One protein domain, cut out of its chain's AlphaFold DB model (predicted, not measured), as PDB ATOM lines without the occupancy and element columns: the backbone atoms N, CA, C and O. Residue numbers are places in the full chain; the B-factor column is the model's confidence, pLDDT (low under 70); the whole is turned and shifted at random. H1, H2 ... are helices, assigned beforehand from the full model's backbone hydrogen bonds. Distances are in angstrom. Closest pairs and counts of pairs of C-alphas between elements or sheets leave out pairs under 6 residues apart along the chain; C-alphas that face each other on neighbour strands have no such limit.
ATOM      1  N   THR A 282      -7.476 -37.036 -44.445       95.31
ATOM      2  CA  THR A 282      -6.360 -37.984 -44.497       95.31
ATOM      3  C   THR A 282      -5.612 -37.890 -45.823       95.31
ATOM      4  O   THR A 282      -4.390 -37.749 -45.811       95.31
ATOM      5  N   GLY A 283      -6.323 -37.874 -46.957       95.19
ATOM      6  CA  GLY A 283      -5.711 -37.691 -48.280       95.19
ATOM      7  C   GLY A 283      -4.893 -36.399 -48.370       95.19
ATOM      8  O   GLY A 283      -3.732 -36.424 -48.776       95.19
ATOM      9  N   VAL A 284      -5.450 -35.289 -47.877       91.75
ATOM     10  CA  VAL A 284      -4.744 -34.000 -47.787       91.75
ATOM     11  C   VAL A 284      -3.532 -34.090 -46.862       91.75
ATOM     12  O   VAL A 284      -2.485 -33.541 -47.177       91.75
ATOM     13  N   THR A 285      -3.631 -34.793 -45.734       90.75
ATOM     14  CA  THR A 285      -2.514 -34.940 -44.789       90.75
ATOM     15  C   THR A 285      -1.353 -35.721 -45.411       90.75
ATOM     16  O   THR A 285      -0.202 -35.315 -45.253       90.75
ATOM     17  N   VAL A 286      -1.646 -36.799 -46.147       90.94
ATOM     18  CA  VAL A 286      -0.646 -37.600 -46.871       90.94
ATOM     19  C   VAL A 286       0.001 -36.779 -47.987       90.94
ATOM     20  O   VAL A 286       1.226 -36.721 -48.064       90.94
ATOM     21  N   GLN A 287      -0.796 -36.073 -48.792       90.75
ATOM     22  CA  GLN A 287      -0.282 -35.195 -49.847       90.75
ATOM     23  C   GLN A 287       0.570 -34.048 -49.277       90.75
ATOM     24  O   GLN A 287       1.650 -33.737 -49.769       90.75
ATOM     25  N   GLN A 288       0.143 -33.436 -48.173       86.94
ATOM     26  CA  GLN A 288       0.931 -32.394 -47.517       86.94
ATOM     27  C   GLN A 288       2.250 -32.925 -46.945       86.94
ATOM     28  O   GLN A 288       3.185 -32.143 -46.795       86.94
ATOM     29  N   LEU A 289       2.341 -34.216 -46.606       84.56
ATOM     30  CA  LEU A 289       3.592 -34.829 -46.165       84.56
ATOM     31  C   LEU A 289       4.585 -34.966 -47.326       84.56
ATOM     32  O   LEU A 289       5.764 -34.674 -47.134       84.56
ATOM     33  N   SER A 290       4.125 -35.333 -48.528       87.31
ATOM     34  CA  SER A 290       4.987 -35.350 -49.721       87.31
ATOM     35  C   SER A 290       5.411 -33.941 -50.141       87.31
ATOM     36  O   SER A 290       6.570 -33.714 -50.487       87.31
ATOM     37  N   ASP A 291       4.504 -32.970 -50.023       86.31
ATOM     38  CA  ASP A 291       4.742 -31.583 -50.439       86.31
ATOM     39  C   ASP A 291       5.487 -30.750 -49.382       86.31
ATOM     40  O   ASP A 291       5.861 -29.597 -49.630       86.31
ATOM     41  N   ALA A 292       5.731 -31.333 -48.206       78.44
ATOM     42  CA  ALA A 292       6.292 -30.660 -47.045       78.44
ATOM     43  C   ALA A 292       7.658 -30.029 -47.323       78.44
ATOM     44  O   ALA A 292       7.870 -28.841 -47.077       78.44
ATOM     45  N   LEU A 293       8.585 -30.826 -47.858       82.00
ATOM     46  CA  LEU A 293       9.963 -30.406 -48.108       82.00
ATOM     47  C   LEU A 293      10.047 -29.303 -49.182       82.00
ATOM     48  O   LEU A 293      10.699 -28.285 -48.926       82.00
ATOM     49  N   PRO A 294       9.384 -29.423 -50.352       87.81
ATOM     50  CA  PRO A 294       9.340 -28.336 -51.329       87.81
ATOM     51  C   PRO A 294       8.670 -27.061 -50.804       87.81
ATOM     52  O   PRO A 294       9.134 -25.962 -51.106       87.81
ATOM     53  N   ALA A 295       7.573 -27.178 -50.048       78.31
ATOM     54  CA  ALA A 295       6.890 -26.024 -49.464       78.31
ATOM     55  C   ALA A 295       7.785 -25.300 -48.449       78.31
ATOM     56  O   ALA A 295       7.940 -24.084 -48.531       78.31
ATOM     57  N   PHE A 296       8.451 -26.051 -47.569       75.31
ATOM     58  CA  PHE A 296       9.390 -25.503 -46.597       75.31
ATOM     59  C   PHE A 296      10.558 -24.773 -47.272       75.31
ATOM     60  O   PHE A 296      10.846 -23.631 -46.935       75.31
ATOM     61  N   ARG A 297      11.176 -25.371 -48.300       84.25
ATOM     62  CA  ARG A 297      12.250 -24.711 -49.068       84.25
ATOM     63  C   ARG A 297      11.787 -23.417 -49.746       84.25
ATOM     64  O   ARG A 297      12.574 -22.481 -49.862       84.25
ATOM     65  N   ARG A 298      10.538 -23.358 -50.224       83.06
ATOM     66  CA  ARG A 298       9.961 -22.141 -50.826       83.06
ATOM     67  C   ARG A 298       9.735 -21.046 -49.786       83.06
ATOM     68  O   ARG A 298      10.128 -19.912 -50.045       83.06
ATOM     69  N   ALA A 299       9.172 -21.393 -48.628       73.56
ATOM     70  CA  ALA A 299       9.007 -20.469 -47.506       73.56
ATOM     71  C   ALA A 299      10.366 -19.907 -47.056       73.56
ATOM     72  O   ALA A 299      10.564 -18.695 -47.096       73.56
ATOM     73  N   GLN A 300      11.344 -20.792 -46.837       80.44
ATOM     74  CA  GLN A 300      12.707 -20.424 -46.459       80.44
ATOM     75  C   GLN A 300      13.356 -19.454 -47.448       80.44
ATOM     76  O   GLN A 300      13.959 -18.462 -47.037       80.44
ATOM     77  N   LYS A 301      13.238 -19.704 -48.758       86.00
ATOM     78  CA  LYS A 301      13.770 -18.789 -49.779       86.00
ATOM     79  C   LYS A 301      13.074 -17.430 -49.748       86.00
ATOM     80  O   LYS A 301      13.756 -16.412 -49.819       86.00
ATOM     81  N   SER A 302      11.744 -17.414 -49.627       76.88
ATOM     82  CA  SER A 302      10.958 -16.178 -49.559       76.88
ATOM     83  C   SER A 302      11.353 -15.329 -48.354       76.88
ATOM     84  O   SER A 302      11.557 -14.128 -48.495       76.88
ATOM     85  N   VAL A 303      11.499 -15.949 -47.184       72.62
ATOM     86  CA  VAL A 303      11.887 -15.226 -45.972       72.62
ATOM     87  C   VAL A 303      13.350 -14.821 -45.994       72.62
ATOM     88  O   VAL A 303      13.659 -13.707 -45.597       72.62
ATOM     89  N   SER A 304      14.258 -15.653 -46.507       82.06
ATOM     90  CA  SER A 304      15.667 -15.253 -46.644       82.06
ATOM     91  C   SER A 304      15.809 -14.011 -47.530       82.06
ATOM     92  O   SER A 304      16.587 -13.116 -47.209       82.06
ATOM     93  N   ALA A 305      15.021 -13.923 -48.608       84.25
ATOM     94  CA  ALA A 305      14.975 -12.738 -49.461       84.25
ATOM     95  C   ALA A 305      14.404 -11.512 -48.724       84.25
ATOM     96  O   ALA A 305      14.939 -10.414 -48.852       84.25
ATOM     97  N   GLU A 306      13.352 -11.697 -47.923       77.12
ATOM     98  CA  GLU A 306      12.730 -10.623 -47.140       77.12
ATOM     99  C   GLU A 306      13.655 -10.115 -46.023       77.12
ATOM    100  O   GLU A 306      13.831  -8.909 -45.877       77.12
ATOM    101  N   ILE A 307      14.336 -11.014 -45.305       76.38
ATOM    102  CA  ILE A 307      15.353 -10.664 -44.303       76.38
ATOM    103  C   ILE A 307      16.516  -9.921 -44.959       76.38
ATOM    104  O   ILE A 307      16.940  -8.898 -44.429       76.38
ATOM    105  N   GLY A 308      17.006 -10.390 -46.111       83.38
ATOM    106  CA  GLY A 308      18.058  -9.697 -46.855       83.38
ATOM    107  C   GLY A 308      17.653  -8.272 -47.240       83.38
ATOM    108  O   GLY A 308      18.430  -7.341 -47.045       83.38
ATOM    109  N   ALA A 309      16.409  -8.082 -47.693       82.06
ATOM    110  CA  ALA A 309      15.865  -6.768 -48.035       82.06
ATOM    111  C   ALA A 309      15.664  -5.846 -46.816       82.06
ATOM    112  O   ALA A 309      15.759  -4.625 -46.940       82.06
ATOM    113  N   VAL A 310      15.371  -6.400 -45.634       75.50
ATOM    114  CA  VAL A 310      15.302  -5.627 -44.383       75.50
ATOM    115  C   VAL A 310      16.705  -5.255 -43.910       75.50
ATOM    116  O   VAL A 310      16.949  -4.092 -43.611       75.50
ATOM    117  N   GLN A 311      17.648  -6.200 -43.902       80.81
ATOM    118  CA  GLN A 311      19.032  -5.948 -43.491       80.81
ATOM    119  C   GLN A 311      19.715  -4.902 -44.373       80.81
ATOM    120  O   GLN A 311      20.391  -4.026 -43.841       80.81
ATOM    121  N   SER A 312      19.484  -4.925 -45.690       83.69
ATOM    122  CA  SER A 312      20.016  -3.894 -46.586       83.69
ATOM    123  C   SER A 312      19.474  -2.497 -46.261       83.69
ATOM    124  O   SER A 312      20.203  -1.525 -46.384       83.69
ATOM    125  N   ASP A 328       8.532  -4.565 -36.740       86.94
ATOM    126  CA  ASP A 328       7.168  -4.934 -36.355       86.94
ATOM    127  C   ASP A 328       6.211  -4.941 -37.559       86.94
ATOM    128  O   ASP A 328       5.355  -5.824 -37.665       86.94
ATOM    129  N   ALA A 329       6.406  -4.042 -38.533       87.94
ATOM    130  CA  ALA A 329       5.680  -4.090 -39.803       87.94
ATOM    131  C   ALA A 329       5.965  -5.387 -40.584       87.94
ATOM    132  O   ALA A 329       5.041  -6.018 -41.101       87.94
ATOM    133  N   SER A 330       7.230  -5.819 -40.612       87.25
ATOM    134  CA  SER A 330       7.649  -7.066 -41.268       87.25
ATOM    135  C   SER A 330       7.054  -8.294 -40.572       87.25
ATOM    136  O   SER A 330       6.511  -9.183 -41.228       87.25
ATOM    137  N   LEU A 331       7.059  -8.323 -39.234       88.88
ATOM    138  CA  LEU A 331       6.419  -9.385 -38.450       88.88
ATOM    139  C   LEU A 331       4.914  -9.466 -38.719       88.88
ATOM    140  O   LEU A 331       4.387 -10.554 -38.963       88.88
ATOM    141  N   ALA A 332       4.225  -8.323 -38.742       89.75
ATOM    142  CA  ALA A 332       2.800  -8.272 -39.054       89.75
ATOM    143  C   ALA A 332       2.506  -8.766 -40.480       89.75
ATOM    144  O   ALA A 332       1.499  -9.440 -40.708       89.75
ATOM    145  N   GLN A 333       3.379  -8.468 -41.445       89.94
ATOM    146  CA  GLN A 333       3.253  -8.945 -42.820       89.94
ATOM    147  C   GLN A 333       3.428 -10.466 -42.922       89.94
ATOM    148  O   GLN A 333       2.596 -11.128 -43.552       89.94
ATOM    149  N   ILE A 334       4.453 -11.033 -42.277       88.38
ATOM    150  CA  ILE A 334       4.668 -12.488 -42.249       88.38
ATOM    151  C   ILE A 334       3.489 -13.179 -41.554       88.38
ATOM    152  O   ILE A 334       2.978 -14.166 -42.080       88.38
ATOM    153  N   ALA A 335       2.984 -12.632 -40.445       89.31
ATOM    154  CA  ALA A 335       1.827 -13.181 -39.738       89.31
ATOM    155  C   ALA A 335       0.557 -13.204 -40.612       89.31
ATOM    156  O   ALA A 335      -0.128 -14.225 -40.674       89.31
ATOM    157  N   ARG A 336       0.266 -12.126 -41.358       90.00
ATOM    158  CA  ARG A 336      -0.865 -12.097 -42.308       90.00
ATOM    159  C   ARG A 336      -0.706 -13.135 -43.417       90.00
ATOM    160  O   ARG A 336      -1.672 -13.813 -43.769       90.00
ATOM    161  N   ARG A 337       0.508 -13.291 -43.959       88.81
ATOM    162  CA  ARG A 337       0.805 -14.334 -44.955       88.81
ATOM    163  C   ARG A 337       0.633 -15.731 -44.370       88.81
ATOM    164  O   ARG A 337       0.022 -16.572 -45.018       88.81
ATOM    165  N   ALA A 338       1.110 -15.964 -43.149       88.44
ATOM    166  CA  ALA A 338       0.966 -17.238 -42.454       88.44
ATOM    167  C   ALA A 338      -0.510 -17.600 -42.234       88.44
ATOM    168  O   ALA A 338      -0.899 -18.740 -42.472       88.44
ATOM    169  N   GLN A 339      -1.356 -16.632 -41.869       89.56
ATOM    170  CA  GLN A 339      -2.804 -16.835 -41.747       89.56
ATOM    171  C   GLN A 339      -3.461 -17.185 -43.091       89.56
ATOM    172  O   GLN A 339      -4.222 -18.149 -43.168       89.56
ATOM    173  N   ALA A 340      -3.133 -16.451 -44.161       88.75
ATOM    174  CA  ALA A 340      -3.653 -16.729 -45.501       88.75
ATOM    175  C   ALA A 340      -3.207 -18.108 -46.021       88.75
ATOM    176  O   ALA A 340      -3.998 -18.843 -46.618       88.75
ATOM    177  N   GLU A 341      -1.954 -18.480 -45.759       86.25
ATOM    178  CA  GLU A 341      -1.404 -19.778 -46.134       86.25
ATOM    179  C   GLU A 341      -1.966 -20.905 -45.262       86.25
ATOM    180  O   GLU A 341      -2.135 -22.016 -45.748       86.25
ATOM    181  N   GLY A 342      -2.347 -20.634 -44.009       84.62
ATOM    182  CA  GLY A 342      -2.921 -21.624 -43.091       84.62
ATOM    183  C   GLY A 342      -4.198 -22.277 -43.617       84.62
ATOM    184  O   GLY A 342      -4.438 -23.455 -43.348       84.62
ATOM    185  N   ILE A 343      -4.960 -21.546 -44.434       81.12
ATOM    186  CA  ILE A 343      -6.169 -22.032 -45.110       81.12
ATOM    187  C   ILE A 343      -5.820 -23.038 -46.221       81.12
ATOM    188  O   ILE A 343      -6.578 -23.973 -46.472       81.12
ATOM    189  N   LYS A 344      -4.668 -22.868 -46.881       81.00
ATOM    190  CA  LYS A 344      -4.233 -23.684 -48.028       81.00
ATOM    191  C   LYS A 344      -3.332 -24.839 -47.598       81.00
ATOM    192  O   LYS A 344      -3.565 -25.996 -47.941       81.00
ATOM    193  N   ASN A 345      -2.285 -24.517 -46.849       81.75
ATOM    194  CA  ASN A 345      -1.250 -25.426 -46.400       81.75
ATOM    195  C   ASN A 345      -0.771 -25.041 -44.994       81.75
ATOM    196  O   ASN A 345       0.130 -24.226 -44.792       81.75
ATOM    197  N   SER A 346      -1.337 -25.718 -43.999       83.25
ATOM    198  CA  SER A 346      -0.996 -25.505 -42.590       83.25
ATOM    199  C   SER A 346       0.476 -25.776 -42.248       83.25
ATOM    200  O   SER A 346       0.956 -25.264 -41.240       83.25
ATOM    201  N   LEU A 347       1.217 -26.554 -43.047       83.38
ATOM    202  CA  LEU A 347       2.651 -26.751 -42.814       83.38
ATOM    203  C   LEU A 347       3.464 -25.531 -43.252       83.38
ATOM    204  O   LEU A 347       4.336 -25.085 -42.511       83.38
ATOM    205  N   ALA A 348       3.164 -24.984 -44.430       82.56
ATOM    206  CA  ALA A 348       3.805 -23.765 -44.912       82.56
ATOM    207  C   ALA A 348       3.533 -22.594 -43.954       82.56
ATOM    208  O   ALA A 348       4.462 -21.888 -43.572       82.56
ATOM    209  N   ALA A 349       2.295 -22.473 -43.463       88.12
ATOM    210  CA  ALA A 349       1.939 -21.507 -42.424       88.12
ATOM    211  C   ALA A 349       2.778 -21.664 -41.145       88.12
ATOM    212  O   ALA A 349       3.289 -20.677 -40.628       88.12
ATOM    213  N   ARG A 350       2.981 -22.897 -40.657       88.81
ATOM    214  CA  ARG A 350       3.858 -23.161 -39.499       88.81
ATOM    215  C   ARG A 350       5.309 -22.762 -39.755       88.81
ATOM    216  O   ARG A 350       5.943 -22.245 -38.844       88.81
ATOM    217  N   GLY A 351       5.818 -22.976 -40.970       86.44
ATOM    218  CA  GLY A 351       7.140 -22.491 -41.376       86.44
ATOM    219  C   GLY A 351       7.243 -20.968 -41.267       86.44
ATOM    220  O   GLY A 351       8.158 -20.468 -40.622       86.44
ATOM    221  N   LEU A 352       6.243 -20.250 -41.786       88.31
ATOM    222  CA  LEU A 352       6.178 -18.787 -41.711       88.31
ATOM    223  C   LEU A 352       6.039 -18.271 -40.268       88.31
ATOM    224  O   LEU A 352       6.693 -17.296 -39.908       88.31
ATOM    225  N   PHE A 353       5.233 -18.923 -39.420       91.50
ATOM    226  CA  PHE A 353       5.148 -18.578 -37.992       91.50
ATOM    227  C   PHE A 353       6.480 -18.802 -37.272       91.50
ATOM    228  O   PHE A 353       6.910 -17.949 -36.498       91.50
ATOM    229  N   PHE A 354       7.164 -19.915 -37.550       91.12
ATOM    230  CA  PHE A 354       8.489 -20.191 -36.998       91.12
ATOM    231  C   PHE A 354       9.512 -19.137 -37.441       91.12
ATOM    232  O   PHE A 354      10.297 -18.651 -36.634       91.12
ATOM    233  N   GLU A 355       9.480 -18.730 -38.705       86.31
ATOM    234  CA  GLU A 355      10.355 -17.692 -39.246       86.31
ATOM    235  C   GLU A 355      10.084 -16.310 -38.646       86.31
ATOM    236  O   GLU A 355      11.025 -15.642 -38.216       86.31
ATOM    237  N   ALA A 356       8.812 -15.905 -38.540       91.38
ATOM    238  CA  ALA A 356       8.420 -14.686 -37.833       91.38
ATOM    239  C   ALA A 356       8.918 -14.706 -36.385       91.38
ATOM    240  O   ALA A 356       9.453 -13.721 -35.885       91.38
ATOM    241  N   ALA A 357       8.805 -15.851 -35.720       94.19
ATOM    242  CA  ALA A 357       9.277 -16.042 -34.362       94.19
ATOM    243  C   ALA A 357      10.814 -15.947 -34.253       94.19
ATOM    244  O   ALA A 357      11.326 -15.272 -33.360       94.19
ATOM    245  N   VAL A 358      11.569 -16.534 -35.188       93.56
ATOM    246  CA  VAL A 358      13.036 -16.392 -35.244       93.56
ATOM    247  C   VAL A 358      13.440 -14.939 -35.491       93.56
ATOM    248  O   VAL A 358      14.376 -14.453 -34.853       93.56
ATOM    249  N   LEU A 359      12.742 -14.234 -36.383       90.44
ATOM    250  CA  LEU A 359      12.981 -12.814 -36.629       90.44
ATOM    251  C   LEU A 359      12.703 -11.994 -35.362       90.44
ATOM    252  O   LEU A 359      13.578 -11.253 -34.928       90.44
ATOM    253  N   ALA A 360      11.550 -12.203 -34.720       94.19
ATOM    254  CA  ALA A 360      11.161 -11.520 -33.486       94.19
ATOM    255  C   ALA A 360      12.142 -11.759 -32.330       94.19
ATOM    256  O   ALA A 360      12.353 -10.858 -31.517       94.19
ATOM    257  N   TYR A 361      12.740 -12.954 -32.260       95.62
ATOM    258  CA  TYR A 361      13.804 -13.272 -31.312       95.62
ATOM    259  C   TYR A 361      15.089 -12.492 -31.617       95.62
ATOM    260  O   TYR A 361      15.655 -11.872 -30.722       95.62
ATOM    261  N   ARG A 362      15.536 -12.482 -32.879       93.44
ATOM    262  CA  ARG A 362      16.786 -11.821 -33.297       93.44
ATOM    263  C   ARG A 362      16.733 -10.302 -33.199       93.44
ATOM    264  O   ARG A 362      17.738  -9.688 -32.870       93.44
ATOM    265  N   THR A 363      15.587  -9.707 -33.511       90.50
ATOM    266  CA  THR A 363      15.369  -8.253 -33.461       90.50
ATOM    267  C   THR A 363      14.676  -7.820 -32.169       90.50
ATOM    268  O   THR A 363      14.208  -6.688 -32.058       90.50
ATOM    269  N   GLY A 364      14.493  -8.737 -31.217       92.12
ATOM    270  CA  GLY A 364      13.916  -8.443 -29.913       92.12
ATOM    271  C   GLY A 364      14.930  -7.765 -28.987       92.12
ATOM    272  O   GLY A 364      16.136  -7.885 -29.195       92.12
ATOM    273  N   PRO A 365      14.463  -7.069 -27.939       94.69
ATOM    274  CA  PRO A 365      15.348  -6.593 -26.882       94.69
ATOM    275  C   PRO A 365      16.021  -7.787 -26.170       94.69
ATOM    276  O   PRO A 365      15.458  -8.886 -26.138       94.69
ATOM    277  N   PRO A 366      17.189  -7.593 -25.532       94.88
ATOM    278  CA  PRO A 366      17.964  -8.685 -24.929       94.88
ATOM    279  C   PRO A 366      17.229  -9.421 -23.798       94.88
ATOM    280  O   PRO A 366      17.489 -10.599 -23.562       94.88
ATOM    281  N   LEU A 367      16.296  -8.742 -23.119       96.31
ATOM    282  CA  LEU A 367      15.440  -9.315 -22.074       96.31
ATOM    283  C   LEU A 367      14.121  -9.895 -22.614       96.31
ATOM    284  O   LEU A 367      13.299 -10.367 -21.834       96.31
ATOM    285  N   GLY A 368      13.911  -9.893 -23.932       97.00
ATOM    286  CA  GLY A 368      12.712 -10.418 -24.583       97.00
ATOM    287  C   GLY A 368      11.522  -9.455 -24.614       97.00
ATOM    288  O   GLY A 368      11.558  -8.360 -24.060       97.00
ATOM    289  N   ARG A 369      10.465  -9.858 -25.325       96.44
ATOM    290  CA  ARG A 369       9.273  -9.044 -25.633       96.44
ATOM    291  C   ARG A 369       8.095  -9.270 -24.667       96.44
ATOM    292  O   ARG A 369       7.031  -8.694 -24.873       96.44
ATOM    293  N   GLY A 370       8.256 -10.126 -23.658       97.44
ATOM    294  CA  GLY A 370       7.173 -10.583 -22.787       97.44
ATOM    295  C   GLY A 370       6.390 -11.772 -23.359       97.44
ATOM    296  O   GLY A 370       6.406 -12.049 -24.565       97.44
ATOM    297  N   LEU A 371       5.715 -12.517 -22.476       97.38
ATOM    298  CA  LEU A 371       5.108 -13.805 -22.824       97.38
ATOM    299  C   LEU A 371       3.855 -13.660 -23.693       97.38
ATOM    300  O   LEU A 371       3.706 -14.423 -24.645       97.38
ATOM    301  N   ALA A 372       3.004 -12.656 -23.446       97.12
ATOM    302  CA  ALA A 372       1.851 -12.370 -24.308       97.12
ATOM    303  C   ALA A 372       2.255 -12.110 -25.770       97.12
ATOM    304  O   ALA A 372       1.670 -12.686 -26.687       97.12
ATOM    305  N   ALA A 373       3.283 -11.283 -25.991       96.19
ATOM    306  CA  ALA A 373       3.769 -10.966 -27.332       96.19
ATOM    307  C   ALA A 373       4.353 -12.205 -28.029       96.19
ATOM    308  O   ALA A 373       4.076 -12.447 -29.202       96.19
ATOM    309  N   ALA A 374       5.119 -13.021 -27.301       97.00
ATOM    310  CA  ALA A 374       5.665 -14.266 -27.832       97.00
ATOM    311  C   ALA A 374       4.573 -15.297 -28.168       97.00
ATOM    312  O   ALA A 374       4.640 -15.956 -29.205       97.00
ATOM    313  N   HIS A 375       3.557 -15.421 -27.312       96.50
ATOM    314  CA  HIS A 375       2.435 -16.337 -27.505       96.50
ATOM    315  C   HIS A 375       1.567 -15.939 -28.707       96.50
ATOM    316  O   HIS A 375       1.153 -16.803 -29.481       96.50
ATOM    317  N   ALA A 376       1.355 -14.636 -28.924       95.06
ATOM    318  CA  ALA A 376       0.601 -14.111 -30.066       95.06
ATOM    319  C   ALA A 376       1.225 -14.461 -31.433       95.06
ATOM    320  O   ALA A 376       0.519 -14.493 -32.438       95.06
ATOM    321  N   LEU A 377       2.532 -14.750 -31.478       93.94
ATOM    322  CA  LEU A 377       3.212 -15.225 -32.688       93.94
ATOM    323  C   LEU A 377       2.969 -16.717 -32.969       93.94
ATOM    324  O   LEU A 377       3.260 -17.177 -34.071       93.94
ATOM    325  N   SER A 378       2.466 -17.471 -31.983       93.81
ATOM    326  CA  SER A 378       2.164 -18.907 -32.061       93.81
ATOM    327  C   SER A 378       3.265 -19.735 -32.749       93.81
ATOM    328  O   SER A 378       2.998 -20.453 -33.713       93.81
ATOM    329  N   PRO A 379       4.521 -19.703 -32.254       92.88
ATOM    330  CA  PRO A 379       5.673 -20.310 -32.934       92.88
ATOM    331  C   PRO A 379       5.609 -21.840 -33.064       92.88
ATOM    332  O   PRO A 379       6.478 -22.436 -33.695       92.88
TER     333      PRO A 379
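What this domain is: This is residues 282 to 312 and 328 to 379 of the 525 residues of an uncharacterized protein of Bradyrhizobium icense (UniProt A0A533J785). The longest helix, H2, runs slantwise beside a helical hairpin of H3 and H4, and H4 sits in the middle, touching both. H1 makes a corner with H2 at the end where H2 begins, and the short helix H5 lies off H4 on the side away from H2, after residues 363 to 370 fold back beyond the end of H4. The printed part has 83 residues, with five named helices in the order H1, H2, H3, H4, H5 and no named strand; its class is all helix. It is only just compact, close to loose, with a radius of gyration of the C-alphas of 13.7 A, and spans 43 by 30 by 18 A.

Where its parts are: H2, residues 292 to 312, is 30.1 A from first to last C-alpha, from (6.292, -30.660, -47.045) to (20.016, -3.894, -46.586). H1 before it is residues 282 to 290, 12.8 A long, with C-alpha 282 at (-6.360, -37.984, -44.497). H3 is residues 328 to 344, 24.9 A, and H4 is residues 346 to 362, 24.3 A. H5, residues 371 to 376, is 8.5 A long and ends at C-alpha 376 at (0.601, -14.111, -30.066).

How they stand to each other: H2 touches H4, closest at the C-alphas of Ala 295 and Ala 348, 5.9 A apart; they run the same way at a shallow tilt of 30 degrees. H3 and H4 form a helical hairpin: they touch, closest at the C-alphas of Ala 338 and Ala 349, 4.4 A apart, and run opposite ways at a shallow tilt of 14 degrees. H2 and H3 are near each other, with 5 pairs of C-alphas within 10 A, the closest 8.4 A apart. H1 and H2 meet only through their link. H1 is close to H4 but not clearly touching, with the closest C-alphas, those of Gln 288 and Leu 347, 7.5 A apart. H5 is likewise close to H4 but not clearly touching, with the C-alphas of Ala 357 and Ala 374 7.7 A apart; they run opposite ways at a shallow tilt of 34 degrees, only just short of steep. H5 is apart from H1, H2 and H3, and H1 is apart from H3. Every O i to N i+4 pair is within hydrogen-bond range in H1, H2, H4 and H5; in H3 it is 11 of 13.

The domain as a whole: The two C-alphas farthest apart are those of Gly 283 and Pro 366, at 44.1 A. Residues 313 to 327 are not printed, and C-alphas 312 and 328 stand 16.5 A apart across the cut. Of the links that are printed whole, H1 to H2 and H3 to H4 are tight, H4 to H5 is short, and none is long. The mean pLDDT of the printed part is 87.9, and no printed residue is under 70.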